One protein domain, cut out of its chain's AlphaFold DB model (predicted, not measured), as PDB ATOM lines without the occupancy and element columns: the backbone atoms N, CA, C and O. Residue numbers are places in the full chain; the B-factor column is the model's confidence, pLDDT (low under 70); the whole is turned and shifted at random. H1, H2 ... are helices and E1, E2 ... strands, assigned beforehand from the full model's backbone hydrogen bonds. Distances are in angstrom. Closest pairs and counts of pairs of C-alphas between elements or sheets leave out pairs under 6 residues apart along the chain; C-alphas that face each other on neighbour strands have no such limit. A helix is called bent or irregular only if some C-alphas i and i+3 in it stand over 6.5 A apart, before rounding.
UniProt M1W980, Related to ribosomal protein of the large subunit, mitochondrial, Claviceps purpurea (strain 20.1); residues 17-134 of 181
ATOM      1  N   HIS A  17     -12.485  24.150   5.847       94.94
ATOM      2  CA  HIS A  17     -11.155  24.674   5.527       94.94
ATOM      3  C   HIS A  17     -10.076  23.872   6.235       94.94
ATOM      4  O   HIS A  17     -10.208  23.575   7.419       94.94
ATOM      5  N   VAL A  18      -8.979  23.575   5.541       96.81
ATOM      6  CA  VAL A  18      -7.787  22.980   6.161       96.81
ATOM      7  C   VAL A  18      -6.848  24.101   6.584       96.81
ATOM      8  O   VAL A  18      -6.493  24.948   5.763       96.81
ATOM      9  N   LYS A  19      -6.464  24.131   7.860       95.81
ATOM     10  CA  LYS A  19      -5.537  25.127   8.412       95.81
ATOM     11  C   LYS A  19      -4.524  24.468   9.333       95.81
ATOM     12  O   LYS A  19      -4.792  23.415   9.909       95.81
ATOM     13  N   THR A  20      -3.376  25.119   9.452       96.75
ATOM     14  CA  THR A  20      -2.283  24.713  10.331       96.75
ATOM     15  C   THR A  20      -2.096  25.789  11.389       96.75
ATOM     16  O   THR A  20      -2.041  26.969  11.048       96.75
ATOM     17  N   PHE A  21      -2.015  25.384  12.653       96.38
ATOM     18  CA  PHE A  21      -1.748  26.266  13.788       96.38
ATOM     19  C   PHE A  21      -0.499  25.799  14.510       96.38
ATOM     20  O   PHE A  21      -0.375  24.614  14.796       96.38
ATOM     21  N   TYR A  22       0.389  26.721  14.847       95.75
ATOM     22  CA  TYR A  22       1.504  26.411  15.728       95.75
ATOM     23  C   TYR A  22       1.028  26.415  17.187       95.75
ATOM     24  O   TYR A  22       0.326  27.343  17.597       95.75
ATOM     25  N   SER A  23       1.384  25.381  17.949       94.62
ATOM     26  CA  SER A  23       1.131  25.282  19.390       94.62
ATOM     27  C   SER A  23       2.453  25.440  20.142       94.62
ATOM     28  O   SER A  23       3.298  24.546  20.058       94.62
ATOM     29  N   PRO A  24       2.651  26.546  20.883       93.62
ATOM     30  CA  PRO A  24       3.839  26.731  21.710       93.62
ATOM     31  C   PRO A  24       3.951  25.690  22.825       93.62
ATOM     32  O   PRO A  24       5.060  25.272  23.141       93.62
ATOM     33  N   ALA A  25       2.825  25.245  23.398       93.00
ATOM     34  CA  ALA A  25       2.831  24.263  24.481       93.00
ATOM     35  C   ALA A  25       3.307  22.875  24.023       93.00
ATOM     36  O   ALA A  25       3.957  22.169  24.789       93.00
ATOM     37  N   LEU A  26       2.991  22.490  22.782       93.06
ATOM     38  CA  LEU A  26       3.415  21.214  22.195       93.06
ATOM     39  C   LEU A  26       4.714  21.320  21.387       93.06
ATOM     40  O   LEU A  26       5.308  20.298  21.064       93.06
ATOM     41  N   GLY A  27       5.132  22.532  21.012       93.75
ATOM     42  CA  GLY A  27       6.255  22.751  20.096       93.75
ATOM     43  C   GLY A  27       6.006  22.208  18.684       93.75
ATOM     44  O   GLY A  27       6.954  21.897  17.968       93.75
ATOM     45  N   ALA A  28       4.739  22.056  18.278       93.94
ATOM     46  CA  ALA A  28       4.354  21.366  17.049       93.94
ATOM     47  C   ALA A  28       3.249  22.095  16.268       93.94
ATOM     48  O   ALA A  28       2.475  22.894  16.803       93.94
ATOM     49  N   ASN A  29       3.159  21.788  14.971       95.38
ATOM     50  CA  ASN A  29       2.129  22.305  14.072       95.38
ATOM     51  C   ASN A  29       0.901  21.383  14.042       95.38
ATOM     52  O   ASN A  29       0.977  20.230  13.629       95.38
ATOM     53  N   ILE A  30      -0.261  21.923  14.391       94.81
ATOM     54  CA  ILE A  30      -1.549  21.233  14.391       94.81
ATOM     55  C   ILE A  30      -2.267  21.527  13.074       94.81
ATOM     56  O   ILE A  30      -2.810  22.617  12.872       94.81
ATOM     57  N   LYS A  31      -2.300  20.545  12.171       95.06
ATOM     58  CA  LYS A  31      -3.059  20.615  10.915       95.06
ATOM     59  C   LYS A  31      -4.443  20.002  11.104       95.06
ATOM     60  O   LYS A  31      -4.566  18.829  11.432       95.06
ATOM     61  N   THR A  32      -5.499  20.774  10.865       94.31
ATOM     62  CA  THR A  32      -6.878  20.311  11.086       94.31
ATOM     63  C   THR A  32      -7.869  20.896  10.078       94.31
ATOM     64  O   THR A  32      -7.624  21.939   9.461       94.31
ATOM     65  N   LYS A  33      -8.989  20.190   9.874       95.12
ATOM     66  CA  LYS A  33     -10.112  20.626   9.035       95.12
ATOM     67  C   LYS A  33     -11.176  21.263   9.925       95.12
ATOM     68  O   LYS A  33     -11.682  20.625  10.841       95.12
ATOM     69  N   LEU A  34     -11.539  22.505   9.639       94.88
ATOM     70  CA  LEU A  34     -12.413  23.325  10.474       94.88
ATOM     71  C   LEU A  34     -13.548  23.912   9.655       94.88
ATOM     72  O   LEU A  34     -13.377  24.215   8.476       94.88
ATOM     73  N   THR A  35     -14.659  24.232  10.304       96.06
ATOM     74  CA  THR A  35     -15.624  25.154   9.704       96.06
ATOM     75  C   THR A  35     -15.154  26.605   9.835       96.06
ATOM     76  O   THR A  35     -14.430  26.968  10.766       96.06
ATOM     77  N   LEU A  36     -15.620  27.478   8.937       95.12
ATOM     78  CA  LEU A  36     -15.305  28.913   9.004       95.12
ATOM     79  C   LEU A  36     -15.778  29.564  10.321       95.12
ATOM     80  O   LEU A  36     -15.150  30.499  10.816       95.12
ATOM     81  N   ARG A  37     -16.868  29.055  10.915       95.00
ATOM     82  CA  ARG A  37     -17.364  29.504  12.225       95.00
ATOM     83  C   ARG A  37     -16.341  29.212  13.319       95.00
ATOM     84  O   ARG A  37     -15.981  30.132  14.045       95.00
ATOM     85  N   VAL A  38     -15.838  27.974  13.380       95.56
ATOM     86  CA  VAL A  38     -14.808  27.554  14.343       95.56
ATOM     87  C   VAL A  38     -13.552  28.410  14.188       95.56
ATOM     88  O   VAL A  38     -13.087  28.971  15.179       95.56
ATOM     89  N   LEU A  39     -13.089  28.623  12.952       95.62
ATOM     90  CA  LEU A  39     -11.921  29.458  12.658       95.62
ATOM     91  C   LEU A  39     -12.068  30.899  13.179       95.62
ATOM     92  O   LEU A  39     -11.132  31.439  13.769       95.62
ATOM     93  N   LYS A  40     -13.246  31.517  13.015       96.12
ATOM     94  CA  LYS A  40     -13.527  32.853  13.572       96.12
ATOM     95  C   LYS A  40     -13.447  32.855  15.099       96.12
ATOM     96  O   LYS A  40     -12.888  33.783  15.676       96.12
ATOM     97  N   THR A  41     -13.977  31.823  15.755       96.38
ATOM     98  CA  THR A  41     -13.882  31.675  17.218       96.38
ATOM     99  C   THR A  41     -12.445  31.541  17.696       96.38
ATOM    100  O   THR A  41     -12.087  32.228  18.641       96.38
ATOM    101  N   ILE A  42     -11.633  30.713  17.030       96.38
ATOM    102  CA  ILE A  42     -10.209  30.534  17.355       96.38
ATOM    103  C   ILE A  42      -9.483  31.880  17.279       96.38
ATOM    104  O   ILE A  42      -8.766  32.251  18.203       96.38
ATOM    105  N   ARG A  43      -9.730  32.660  16.217       95.56
ATOM    106  CA  ARG A  43      -9.146  34.000  16.066       95.56
ATOM    107  C   ARG A  43      -9.604  34.968  17.160       95.56
ATOM    108  O   ARG A  43      -8.795  35.744  17.647       95.56
ATOM    109  N   ARG A  44     -10.882  34.926  17.547       97.00
ATOM    110  CA  ARG A  44     -11.432  35.773  18.620       97.00
ATOM    111  C   ARG A  44     -10.874  35.413  19.995       97.00
ATOM    112  O   ARG A  44     -10.709  36.293  20.825       97.00
ATOM    113  N   GLU A  45     -10.634  34.132  20.243       94.81
ATOM    114  CA  GLU A  45     -10.107  33.627  21.516       94.81
ATOM    115  C   GLU A  45      -8.570  33.707  21.586       94.81
ATOM    116  O   GLU A  45      -7.991  33.416  22.627       94.81
ATOM    117  N   GLY A  46      -7.910  34.140  20.506       94.00
ATOM    118  CA  GLY A  46      -6.472  34.413  20.481       94.00
ATOM    119  C   GLY A  46      -5.585  33.186  20.272       94.00
ATOM    120  O   GLY A  46      -4.375  33.290  20.419       94.00
ATOM    121  N   GLY A  47      -6.146  32.030  19.913       93.56
ATOM    122  CA  GLY A  47      -5.357  30.818  19.697       93.56
ATOM    123  C   GLY A  47      -6.186  29.541  19.699       93.56
ATOM    124  O   GLY A  47      -7.330  29.513  20.158       93.56
ATOM    125  N   ILE A  48      -5.603  28.465  19.163       94.94
ATOM    126  CA  ILE A  48      -6.241  27.141  19.162       94.94
ATOM    127  C   ILE A  48      -6.281  26.535  20.571       94.94
ATOM    128  O   ILE A  48      -7.276  25.924  20.945       94.94
ATOM    129  N   GLU A  49      -5.245  26.762  21.378       94.75
ATOM    130  CA  GLU A  49      -5.137  26.246  22.748       94.75
ATOM    131  C   GLU A  49      -6.244  26.825  23.636       94.75
ATOM    132  O   GLU A  49      -7.025  26.072  24.217       94.75
ATOM    133  N   ASN A  50      -6.419  28.152  23.615       95.31
ATOM    134  CA  ASN A  50      -7.509  28.846  24.314       95.31
ATOM    135  C   ASN A  50      -8.891  28.332  23.890       95.31
ATOM    136  O   ASN A  50      -9.810  28.223  24.706       95.31
ATOM    137  N   TYR A  51      -9.046  27.982  22.609       95.88
ATOM    138  CA  TYR A  51     -10.291  27.417  22.101       95.88
ATOM    139  C   TYR A  51     -10.580  26.023  22.669       95.88
ATOM    140  O   TYR A  51     -11.733  25.712  22.987       95.88
ATOM    141  N   ILE A  52      -9.553  25.190  22.815       96.06
ATOM    142  CA  ILE A  52      -9.660  23.794  23.248       96.06
ATOM    143  C   ILE A  52      -9.786  23.673  24.773       96.06
ATOM    144  O   ILE A  52     -10.588  22.869  25.261       96.06
ATOM    145  N   LEU A  53      -9.031  24.479  25.526       96.19
ATOM    146  CA  LEU A  53      -8.966  24.425  26.992       96.19
ATOM    147  C   LEU A  53     -10.179  25.050  27.686       96.19
ATOM    148  O   LEU A  53     -10.400  24.826  28.874       96.19
ATOM    149  N   LYS A  54     -11.025  25.771  26.946       95.62
ATOM    150  CA  LYS A  54     -12.225  26.407  27.490       95.62
ATOM    151  C   LYS A  54     -13.110  25.415  28.256       95.62
ATOM    152  O   LYS A  54     -13.433  24.325  27.774       95.62
ATOM    153  N   SER A  55     -13.547  25.818  29.446       93.56
ATOM    154  CA  SER A  55     -14.305  24.980  30.389       93.56
ATOM    155  C   SER A  55     -15.794  24.827  30.055       93.56
ATOM    156  O   SER A  55     -16.447  23.913  30.549       93.56
ATOM    157  N   LYS A  56     -16.359  25.688  29.196       95.38
ATOM    158  CA  LYS A  56     -17.803  25.699  28.907       95.38
ATOM    159  C   LYS A  56     -18.273  24.380  28.276       95.38
ATOM    160  O   LYS A  56     -17.761  23.984  27.232       95.38
ATOM    161  N   LEU A  57     -19.343  23.792  28.820       95.38
ATOM    162  CA  LEU A  57     -19.931  22.526  28.347       95.38
ATOM    163  C   LEU A  57     -20.235  22.511  26.843       95.38
ATOM    164  O   LEU A  57     -19.942  21.534  26.163       95.38
ATOM    165  N   ALA A  58     -20.770  23.611  26.304       94.38
ATOM    166  CA  ALA A  58     -21.025  23.735  24.867       94.38
ATOM    167  C   ALA A  58     -19.748  23.521  24.031       94.38
ATOM    168  O   ALA A  58     -19.790  22.856  23.007       94.38
ATOM    169  N   ARG A  59     -18.594  24.013  24.506       95.12
ATOM    170  CA  ARG A  59     -17.316  23.836  23.808       95.12
ATOM    171  C   ARG A  59     -16.836  22.390  23.852       95.12
ATOM    172  O   ARG A  59     -16.326  21.902  22.852       95.12
ATOM    173  N   ILE A  60     -17.005  21.718  24.988       94.75
ATOM    174  CA  ILE A  60     -16.638  20.305  25.133       94.75
ATOM    175  C   ILE A  60     -17.448  19.450  24.149       94.75
ATOM    176  O   ILE A  60     -16.879  18.593  23.480       94.75
ATOM    177  N   LYS A  61     -18.744  19.750  23.983       93.50
ATOM    178  CA  LYS A  61     -19.608  19.094  22.989       93.50
ATOM    179  C   LYS A  61     -19.160  19.364  21.545       93.50
ATOM    180  O   LYS A  61     -19.185  18.454  20.723       93.50
ATOM    181  N   ASP A  62     -18.707  20.583  21.247       92.69
ATOM    182  CA  ASP A  62     -18.278  20.989  19.899       92.69
ATOM    183  C   ASP A  62     -16.917  20.402  19.459       92.69
ATOM    184  O   ASP A  62     -16.616  20.387  18.266       92.69
ATOM    185  N   LEU A  63     -16.069  19.953  20.394       93.50
ATOM    186  CA  LEU A  63     -14.695  19.503  20.114       93.50
ATOM    187  C   LEU A  63     -14.635  18.194  19.309       93.50
ATOM    188  O   LEU A  63     -13.710  17.997  18.517       93.50
ATOM    189  N   GLY A  64     -15.601  17.301  19.527       92.69
ATOM    190  CA  GLY A  64     -15.578  15.939  18.995       92.69
ATOM    191  C   GLY A  64     -14.391  15.096  19.503       92.69
ATOM    192  O   GLY A  64     -13.623  15.542  20.358       92.69
ATOM    193  N   PRO A  65     -14.205  13.871  18.973       94.69
ATOM    194  CA  PRO A  65     -13.192  12.937  19.475       94.69
ATOM    195  C   PRO A  65     -11.750  13.429  19.294       94.69
ATOM    196  O   PRO A  65     -10.944  13.357  20.217       94.69
ATOM    197  N   SER A  66     -11.421  13.979  18.120       92.75
ATOM    198  CA  SER A  66     -10.067  14.469  17.828       92.75
ATOM    199  C   SER A  66      -9.727  15.734  18.614       92.75
ATOM    200  O   SER A  66      -8.613  15.872  19.115       92.75
ATOM    201  N   GLY A  67     -10.691  16.645  18.770       94.69
ATOM    202  CA  GLY A  67     -10.525  17.829  19.604       94.69
ATOM    203  C   GLY A  67     -10.361  17.472  21.080       94.69
ATOM    204  O   GLY A  67      -9.541  18.081  21.764       94.69
ATOM    205  N   TRP A  68     -11.086  16.459  21.562       95.56
ATOM    206  CA  TRP A  68     -10.931  15.938  22.921       95.56
ATOM    207  C   TRP A  68      -9.566  15.280  23.146       95.56
ATOM    208  O   TRP A  68      -8.910  15.573  24.145       95.56
ATOM    209  N   ALA A  69      -9.094  14.464  22.200       94.50
ATOM    210  CA  ALA A  69      -7.754  13.880  22.260       94.50
ATOM    211  C   ALA A  69      -6.676  14.972  22.346       94.50
ATOM    212  O   ALA A  69      -5.822  14.941  23.230       94.50
ATOM    213  N   LEU A  70      -6.771  16.002  21.499       95.06
ATOM    214  CA  LEU A  70      -5.848  17.136  21.525       95.06
ATOM    215  C   LEU A  70      -5.924  17.925  22.842       95.06
ATOM    216  O   LEU A  70      -4.890  18.332  23.368       95.06
ATOM    217  N   ARG A  71      -7.127  18.110  23.404       96.12
ATOM    218  CA  ARG A  71      -7.318  18.724  24.727       96.12
ATOM    219  C   ARG A  71      -6.567  17.958  25.805       96.12
ATOM    220  O   ARG A  71      -5.872  18.575  26.605       96.12
ATOM    221  N   TRP A  72      -6.707  16.637  25.821       95.56
ATOM    222  CA  TRP A  72      -6.039  15.798  26.805       95.56
ATOM    223  C   TRP A  72      -4.517  15.901  26.686       95.56
ATOM    224  O   TRP A  72      -3.861  16.107  27.704       95.56
ATOM    225  N   ILE A  73      -3.973  15.841  25.463       95.25
ATOM    226  CA  ILE A  73      -2.528  15.980  25.215       95.25
ATOM    227  C   ILE A  73      -2.033  17.345  25.714       95.25
ATOM    228  O   ILE A  73      -1.052  17.409  26.451       95.25
ATOM    229  N   LEU A  74      -2.744  18.432  25.389       95.75
ATOM    230  CA  LEU A  74      -2.415  19.780  25.866       95.75
ATOM    231  C   LEU A  74      -2.402  19.869  27.395       95.75
ATOM    232  O   LEU A  74      -1.486  20.454  27.962       95.75
ATOM    233  N   MET A  75      -3.366  19.250  28.078       95.62
ATOM    234  CA  MET A  75      -3.412  19.234  29.546       95.62
ATOM    235  C   MET A  75      -2.240  18.483  30.191       95.62
ATOM    236  O   MET A  75      -1.947  18.725  31.359       95.62
ATOM    237  N   GLN A  76      -1.559  17.593  29.460       95.38
ATOM    238  CA  GLN A  76      -0.352  16.929  29.962       95.38
ATOM    239  C   GLN A  76       0.889  17.821  29.904       95.38
ATOM    240  O   GLN A  76       1.880  17.520  30.565       95.38
ATOM    241  N   THR A  77       0.859  18.926  29.158       96.19
ATOM    242  CA  THR A  77       2.006  19.835  29.066       96.19
ATOM    243  C   THR A  77       2.241  20.563  30.390       96.19
ATOM    244  O   THR A  77       1.307  20.925  31.109       96.19
ATOM    245  N   GLN A  78       3.507  20.804  30.726       96.00
ATOM    246  CA  GLN A  78       3.859  21.507  31.963       96.00
ATOM    247  C   GLN A  78       3.395  22.967  31.951       96.00
ATOM    248  O   GLN A  78       3.074  23.517  33.000       96.00
ATOM    249  N   THR A  79       3.354  23.596  30.775       95.31
ATOM    250  CA  THR A  79       2.886  24.976  30.596       95.31
ATOM    251  C   THR A  79       1.431  25.117  31.031       95.31
ATOM    252  O   THR A  79       1.125  25.970  31.860       95.31
ATOM    253  N   VAL A  80       0.555  24.228  30.557       95.50
ATOM    254  CA  VAL A  80      -0.869  24.228  30.921       95.50
ATOM    255  C   VAL A  80      -1.071  23.819  32.382       95.50
ATOM    256  O   VAL A  80      -1.885  24.419  33.078       95.50
ATOM    257  N   GLN A  81      -0.300  22.854  32.895       96.44
ATOM    258  CA  GLN A  81      -0.365  22.477  34.316       96.44
ATOM    259  C   GLN A  81      -0.011  23.644  35.252       96.44
ATOM    260  O   GLN A  81      -0.672  23.829  36.272       96.44
ATOM    261  N   LYS A  82       1.001  24.451  34.904       96.50
ATOM    262  CA  LYS A  82       1.378  25.653  35.665       96.50
ATOM    263  C   LYS A  82       0.262  26.695  35.653       96.50
ATOM    264  O   LYS A  82      -0.150  27.125  36.723       96.50
ATOM    265  N   GLN A  83      -0.287  26.997  34.474       95.12
ATOM    266  CA  GLN A  83      -1.419  27.921  34.330       95.12
ATOM    267  C   GLN A  83      -2.615  27.486  35.187       95.12
ATOM    268  O   GLN A  83      -3.185  28.286  35.920       95.12
ATOM    269  N   PHE A  84      -2.956  26.196  35.181       95.94
ATOM    270  CA  PHE A  84      -4.048  25.690  36.013       95.94
ATOM    271  C   PHE A  84      -3.744  25.738  37.509       95.94
ATOM    272  O   PHE A  84      -4.659  25.928  38.303       95.94
ATOM    273  N   ASN A  85      -2.489  25.576  37.925       97.00
ATOM    274  CA  ASN A  85      -2.117  25.756  39.326       97.00
ATOM    275  C   ASN A  85      -2.226  27.226  39.760       97.00
ATOM    276  O   ASN A  85      -2.697  27.487  40.862       97.00
ATOM    277  N   GLU A  86      -1.860  28.174  38.897       96.94
ATOM    278  CA  GLU A  86      -2.057  29.610  39.142       96.94
ATOM    279  C   GLU A  86      -3.549  29.953  39.266       96.94
ATOM    280  O   GLU A  86      -3.956  30.617  40.219       96.94
ATOM    281  N   GLU A  87      -4.386  29.426  38.367       95.88
ATOM    282  CA  GLU A  87      -5.845  29.568  38.447       95.88
ATOM    283  C   GLU A  87      -6.410  28.958  39.739       95.88
ATOM    284  O   GLU A  87      -7.295  29.539  40.364       95.88
ATOM    285  N   ARG A  88      -5.888  27.805  40.179       96.94
ATOM    286  CA  ARG A  88      -6.285  27.183  41.452       96.94
ATOM    287  C   ARG A  88      -5.937  28.059  42.645       96.94
ATOM    288  O   ARG A  88      -6.804  28.260  43.488       96.94
ATOM    289  N   LEU A  89      -4.725  28.608  42.689       97.19
ATOM    290  CA  LEU A  89      -4.303  29.521  43.751       97.19
ATOM    291  C   LEU A  89      -5.186  30.771  43.800       97.19
ATOM    292  O   LEU A  89      -5.614  31.168  44.880       97.19
ATOM    293  N   ALA A  90      -5.523  31.344  42.640       97.12
ATOM    294  CA  ALA A  90      -6.435  32.486  42.552       97.12
ATOM    295  C   ALA A  90      -7.849  32.167  43.075       97.12
ATOM    296  O   ALA A  90      -8.542  33.053  43.569       97.12
ATOM    297  N   LEU A  91      -8.267  30.901  42.989       96.38
ATOM    298  CA  LEU A  91      -9.532  30.396  43.526       96.38
ATOM    299  C   LEU A  91      -9.430  29.895  44.980       96.38
ATOM    300  O   LEU A  91     -10.429  29.426  45.518       96.38
ATOM    301  N   GLY A  92      -8.252  29.959  45.611       96.88
ATOM    302  CA  GLY A  92      -8.027  29.455  46.972       96.88
ATOM    303  C   GLY A  92      -7.963  27.925  47.083       96.88
ATOM    304  O   GLY A  92      -8.170  27.378  48.161       96.88
ATOM    305  N   LEU A  93      -7.701  27.223  45.979       96.75
ATOM    306  CA  LEU A  93      -7.553  25.769  45.935       96.75
ATOM    307  C   LEU A  93      -6.081  25.353  46.027       96.75
ATOM    308  O   LEU A  93      -5.188  26.046  45.537       96.75
ATOM    309  N   GLU A  94      -5.836  24.157  46.560       95.62
ATOM    310  CA  GLU A  94      -4.496  23.569  46.597       95.62
ATOM    311  C   GLU A  94      -3.946  23.279  45.191       95.62
ATOM    312  O   GLU A  94      -4.674  22.886  44.258       95.62
ATOM    313  N   THR A  95      -2.632  23.462  45.050       95.94
ATOM    314  CA  THR A  95      -1.898  23.174  43.817       95.94
ATOM    315  C   THR A  95      -1.711  21.672  43.639       95.94
ATOM    316  O   THR A  95      -1.614  20.909  44.598       95.94
ATOM    317  N   LYS A  96      -1.659  21.223  42.383       94.19
ATOM    318  CA  LYS A  96      -1.353  19.826  42.059       94.19
ATOM    319  C   LYS A  96       0.124  19.678  41.694       94.19
ATOM    320  O   LYS A  96       0.670  20.570  41.038       94.19
ATOM    321  N   PRO A  97       0.770  18.548  42.041       95.19
ATOM    322  CA  PRO A  97       2.148  18.300  41.639       95.19
ATOM    323  C   PRO A  97       2.244  18.231  40.113       95.19
ATOM    324  O   PRO A  97       1.475  17.515  39.463       95.19
ATOM    325  N   ILE A  98       3.190  18.982  39.547       94.19
ATOM    326  CA  ILE A  98       3.427  19.025  38.102       94.19
ATOM    327  C   ILE A  98       4.063  17.701  37.680       94.19
ATOM    328  O   ILE A  98       5.110  17.312  38.196       94.19
ATOM    329  N   LYS A  99       3.441  17.011  36.725       94.19
ATOM    330  CA  LYS A  99       3.942  15.748  36.175       94.19
ATOM    331  C   LYS A  99       4.588  16.008  34.821       94.19
ATOM    332  O   LYS A  99       3.918  16.503  33.914       94.19
ATOM    333  N   ASN A 100       5.861  15.643  34.666       93.56
ATOM    334  CA  ASN A 100       6.488  15.592  33.348       93.56
ATOM    335  C   ASN A 100       5.963  14.350  32.606       93.56
ATOM    336  O   ASN A 100       6.120  13.226  33.076       93.56
ATOM    337  N   ARG A 101       5.290  14.574  31.475       92.56
ATOM    338  CA  ARG A 101       4.737  13.531  30.599       92.56
ATOM    339  C   ARG A 101       5.215  13.703  29.162       92.56
ATOM    340  O   ARG A 101       4.507  13.346  28.220       92.56
ATOM    341  N   ASP A 102       6.420  14.237  28.998       91.75
ATOM    342  CA  ASP A 102       6.985  14.548  27.688       91.75
ATOM    343  C   ASP A 102       7.085  13.285  26.819       91.75
ATOM    344  O   ASP A 102       6.825  13.351  25.623       91.75
ATOM    345  N   ASP A 103       7.349  12.116  27.412       92.38
ATOM    346  CA  ASP A 103       7.397  10.831  26.699       92.38
ATOM    347  C   ASP A 103       6.063  10.455  26.041       92.38
ATOM    348  O   ASP A 103       6.039   9.982  24.906       92.38
ATOM    349  N   LEU A 104       4.946  10.693  26.738       92.25
ATOM    350  CA  LEU A 104       3.602  10.420  26.221       92.25
ATOM    351  C   LEU A 104       3.211  11.426  25.142       92.25
ATOM    352  O   LEU A 104       2.565  11.060  24.164       92.25
ATOM    353  N   ILE A 105       3.604  12.689  25.321       93.62
ATOM    354  CA  ILE A 105       3.354  13.745  24.340       93.62
ATOM    355  C   ILE A 105       4.119  13.434  23.052       93.62
ATOM    356  O   ILE A 105       3.518  13.446  21.983       93.62
ATOM    357  N   GLN A 106       5.406  13.090  23.149       93.50
ATOM    358  CA  GLN A 106       6.224  12.719  21.991       93.50
ATOM    359  C   GLN A 106       5.679  11.473  21.291       93.50
ATOM    360  O   GLN A 106       5.500  11.489  20.077       93.50
ATOM    361  N   PHE A 107       5.301  10.442  22.050       94.19
ATOM    362  CA  PHE A 107       4.633   9.271  21.488       94.19
ATOM    363  C   PHE A 107       3.349   9.645  20.732       94.19
ATOM    364  O   PHE A 107       3.136   9.181  19.614       94.19
ATOM    365  N   ALA A 108       2.502  10.505  21.306       93.19
ATOM    366  CA  ALA A 108       1.263  10.936  20.667       93.19
ATOM    367  C   ALA A 108       1.508  11.764  19.392       93.19
ATOM    368  O   ALA A 108       0.761  11.626  18.422       93.19
ATOM    369  N   LEU A 109       2.546  12.607  19.375       92.19
ATOM    370  CA  LEU A 109       2.936  13.393  18.202       92.19
ATOM    371  C   LEU A 109       3.483  12.508  17.078       92.19
ATOM    372  O   LEU A 109       3.076  12.671  15.925       92.19
ATOM    373  N   ASP A 110       4.343  11.547  17.416       93.12
ATOM    374  CA  ASP A 110       4.872  10.570  16.466       93.12
ATOM    375  C   ASP A 110       3.744   9.708  15.897       93.12
ATOM    376  O   ASP A 110       3.638   9.555  14.687       93.12
ATOM    377  N   ALA A 111       2.840   9.211  16.748       91.38
ATOM    378  CA  ALA A 111       1.700   8.404  16.317       91.38
ATOM    379  C   ALA A 111       0.716   9.177  15.418       91.38
ATOM    380  O   ALA A 111       0.048   8.586  14.570       91.38
ATOM    381  N   ALA A 112       0.611  10.497  15.595       88.38
ATOM    382  CA  ALA A 112      -0.208  11.363  14.749       88.38
ATOM    383  C   ALA A 112       0.474  11.743  13.422       88.38
ATOM    384  O   ALA A 112      -0.191  12.244  12.508       88.38
ATOM    385  N   THR A 113       1.784  11.524  13.308       88.00
ATOM    386  CA  THR A 113       2.575  11.854  12.124       88.00
ATOM    387  C   THR A 113       2.769  10.597  11.275       88.00
ATOM    388  O   THR A 113       3.147   9.554  11.796       88.00
ATOM    389  N   PRO A 114       2.530  10.639   9.952       89.38
ATOM    390  CA  PRO A 114       2.807   9.486   9.101       89.38
ATOM    391  C   PRO A 114       4.294   9.104   9.155       89.38
ATOM    392  O   PRO A 114       5.146   9.921   8.809       89.38
ATOM    393  N   GLY A 115       4.606   7.869   9.550       91.00
ATOM    394  CA  GLY A 115       5.978   7.366   9.602       91.00
ATOM    395  C   GLY A 115       6.188   6.291  10.671       91.00
ATOM    396  O   GLY A 115       5.253   5.948  11.397       91.00
ATOM    397  N   PRO A 116       7.404   5.726  10.761       92.44
ATOM    398  CA  PRO A 116       7.788   4.891  11.891       92.44
ATOM    399  C   PRO A 116       7.926   5.737  13.167       92.44
ATOM    400  O   PRO A 116       8.325   6.898  13.110       92.44
ATOM    401  N   LEU A 117       7.632   5.137  14.323       92.88
ATOM    402  CA  LEU A 117       7.832   5.780  15.625       92.88
ATOM    403  C   LEU A 117       9.329   5.960  15.925       92.88
ATOM    404  O   LEU A 117      10.138   5.090  15.595       92.88
ATOM    405  N   SER A 118       9.683   7.045  16.620       92.81
ATOM    406  CA  SER A 118      11.033   7.235  17.163       92.81
ATOM    407  C   SER A 118      11.383   6.154  18.190       92.81
ATOM    408  O   SER A 118      10.502   5.632  18.872       92.81
ATOM    409  N   THR A 119      12.675   5.869  18.384       92.75
ATOM    410  CA  THR A 119      13.168   4.932  19.412       92.75
ATOM    411  C   THR A 119      12.615   5.260  20.802       92.75
ATOM    412  O   THR A 119      12.220   4.356  21.536       92.75
ATOM    413  N   ARG A 120      12.519   6.557  21.142       92.19
ATOM    414  CA  ARG A 120      11.930   7.028  22.408       92.19
ATOM    415  C   ARG A 120      10.462   6.614  22.518       92.19
ATOM    416  O   ARG A 120      10.070   5.983  23.490       92.19
ATOM    417  N   SER A 121       9.677   6.917  21.491       93.56
ATOM    418  CA  SER A 121       8.254   6.578  21.405       93.56
ATOM    419  C   SER A 121       8.022   5.064  21.405       93.56
ATOM    420  O   SER A 121       7.051   4.588  21.987       93.56
ATOM    421  N   TRP A 122       8.940   4.294  20.812       92.19
ATOM    422  CA  TRP A 122       8.918   2.832  20.820       92.19
ATOM    423  C   TRP A 122       9.159   2.259  22.224       92.19
ATOM    424  O   TRP A 122       8.466   1.332  22.640       92.19
ATOM    425  N   ALA A 123      10.095   2.831  22.987       93.75
ATOM    426  CA  ALA A 123      10.310   2.471  24.390       93.75
ATOM    427  C   ALA A 123       9.078   2.795  25.252       93.75
ATOM    428  O   ALA A 123       8.623   1.945  26.016       93.75
ATOM    429  N   THR A 124       8.476   3.976  25.065       92.62
ATOM    430  CA  THR A 124       7.228   4.361  25.743       92.62
ATOM    431  C   THR A 124       6.091   3.390  25.425       92.62
ATOM    432  O   THR A 124       5.398   2.937  26.331       92.62
ATOM    433  N   LEU A 125       5.914   3.027  24.150       91.81
ATOM    434  CA  LEU A 125       4.891   2.074  23.718       91.81
ATOM    435  C   LEU A 125       5.099   0.686  24.338       91.81
ATOM    436  O   LEU A 125       4.134   0.068  24.782       91.81
ATOM    437  N   GLN A 126       6.342   0.200  24.384       91.81
ATOM    438  CA  GLN A 126       6.668  -1.059  25.054       91.81
ATOM    439  C   GLN A 126       6.351  -1.005  26.549       91.81
ATOM    440  O   GLN A 126       5.729  -1.932  27.059       91.81
ATOM    441  N   GLY A 127       6.713   0.086  27.232       89.12
ATOM    442  CA  GLY A 127       6.385   0.288  28.643       89.12
ATOM    443  C   GLY A 127       4.876   0.297  28.892       89.12
ATOM    444  O   GLY A 127       4.394  -0.404  29.775       89.12
ATOM    445  N   LEU A 128       4.108   1.012  28.062       87.31
ATOM    446  CA  LEU A 128       2.642   1.023  28.133       87.31
ATOM    447  C   LEU A 128       2.040  -0.365  27.888       87.31
ATOM    448  O   LEU A 128       1.096  -0.746  28.572       87.31
ATOM    449  N   ARG A 129       2.581  -1.128  26.931       85.19
ATOM    450  CA  ARG A 129       2.140  -2.502  26.663       85.19
ATOM    451  C   ARG A 129       2.459  -3.434  27.830       85.19
ATOM    452  O   ARG A 129       1.632  -4.281  28.128       85.19
ATOM    453  N   ALA A 130       3.619  -3.285  28.468       84.69
ATOM    454  CA  ALA A 130       3.981  -4.072  29.643       84.69
ATOM    455  C   ALA A 130       3.026  -3.787  30.812       84.69
ATOM    456  O   ALA A 130       2.497  -4.722  31.395       84.69
ATOM    457  N   VAL A 131       2.721  -2.510  31.074       79.12
ATOM    458  CA  VAL A 131       1.751  -2.104  32.110       79.12
ATOM    459  C   VAL A 131       0.329  -2.568  31.779       79.12
ATOM    460  O   VAL A 131      -0.409  -2.957  32.669       79.12
ATOM    461  N   GLY A 132      -0.078  -2.528  30.508       64.25
ATOM    462  CA  GLY A 132      -1.401  -2.997  30.080       64.25
ATOM    463  C   GLY A 132      -1.530  -4.518  29.936       64.25
ATOM    464  O   GLY A 132      -2.634  -4.998  29.693       64.25
ATOM    465  N   ALA A 133      -0.423  -5.264  30.018       60.75
ATOM    466  CA  ALA A 133      -0.432  -6.724  30.049       60.75
ATOM    467  C   ALA A 133      -0.803  -7.259  31.440       60.75
ATOM    468  O   ALA A 133      -1.334  -8.367  31.529       60.75
ATOM    469  N   ASP A 134      -0.599  -6.463  32.494       63.38
ATOM    470  CA  ASP A 134      -1.288  -6.675  33.761       63.38
ATOM    471  C   ASP A 134      -2.781  -6.480  33.482       63.38
ATOM    472  O   ASP A 134      -3.217  -5.410  33.049       63.38
TER     473      ASP A 134
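This is residues 17 to 134 of the 181 residues of the protein "Related to ribosomal protein of the large subunit, mitochondrial" of Claviceps purpurea (strain 20.1) (UniProt M1W980). Look first for a two-stranded hairpin, E1 and E2, that runs straight on into a group of three short-linked helices, H1, H2 and the sharply kinked H3, with H2 beside E1 and H3 nearest the mean of the C-alphas. From the end of H3, H4 leads away, touching no helix, and a long link folds back to H5, across which H6 is set with its last residues sticking out. The printed part has 118 residues, with two named strands and then six named helices along the chain; the sheet has the order E1 - E2, antiparallel, and the class is mostly helix. It is only just compact, close to loose, with a radius of gyration of the C-alphas of 16.0 A, and spans 42 by 42 by 25 A.

Begin at the hairpin of E1, residues 17 to 23, and E2, residues 28 to 35, whose directions stand at 149 degrees; N 19 and O 32 are 3.0 A apart and N 30 and O 21 are 2.7 A apart, within hydrogen-bond range. The closest C-alphas of E1 and H2, residues 48 to 53, are those of Phe 21 and Ile 48, 7.1 A apart. H1, residues 36 to 45, and H2 touch only at the corner by their link, with the C-alphas of Ile 42 and Ile 48 closest at 5.5 A. H2 touches H3, residues 57 to 76, about perpendicular at 81 degrees, closest at the C-alphas of Ile 52 and Arg 71, 5.8 A. H3 is irregular: C-alphas 62 and 65 are 9.5 A apart, and it has a kink of 115 degrees near residue 65. H4, residues 78 to 90, is close to H3 but not clearly touching, with the C-alphas of Met 75 and Gln 81 closest at 6.5 A. With its residues 73 to 76 alone, H3 only just touches H5, residues 102 to 112, with 3 pairs of C-alphas within 8 A, the closest being Ile 73 and Ile 105 at 6.4 A. H6, residues 119 to 133, touches H5 with residues 120 to 125 alone, about perpendicular at 81 degrees; the C-alphas of Phe 107 and Ser 121 are closest, 4.5 A apart. H4 and H5 are apart. Every O i to N i+4 pair is within hydrogen-bond range in H1, H2, H4, H5 and H6, and 13 of 16 are in H3.

Find C-alpha 17 at (-11.155, 24.674, 5.527); from there E1 runs 18.5 A to Ser 23, and E2 runs 21.6 A from Ala 28 to Thr 35. H1 begins at Leu 36 and H2 at Ile 48. H3 runs 20.4 A from C-alpha 57 at (-19.931, 22.526, 28.347) to Gln 76, and H4 runs 18.4 A from Gln 78. H5 runs 15.1 A from Asp 102, and H6 runs 20.8 A to C-alpha 133 at (-0.432, -6.724, 30.049).

The two C-alphas farthest apart are those of Arg 44 and Asp 134, 46.2 A. The printed part has no cut, and the one long link is H4 to H5, with 11 residues. Residues 129 to 134, of which 129 to 133 belong to H6, stand free. The mean pLDDT of the printed part is 93.3, and residues 132 to 134 are under 70.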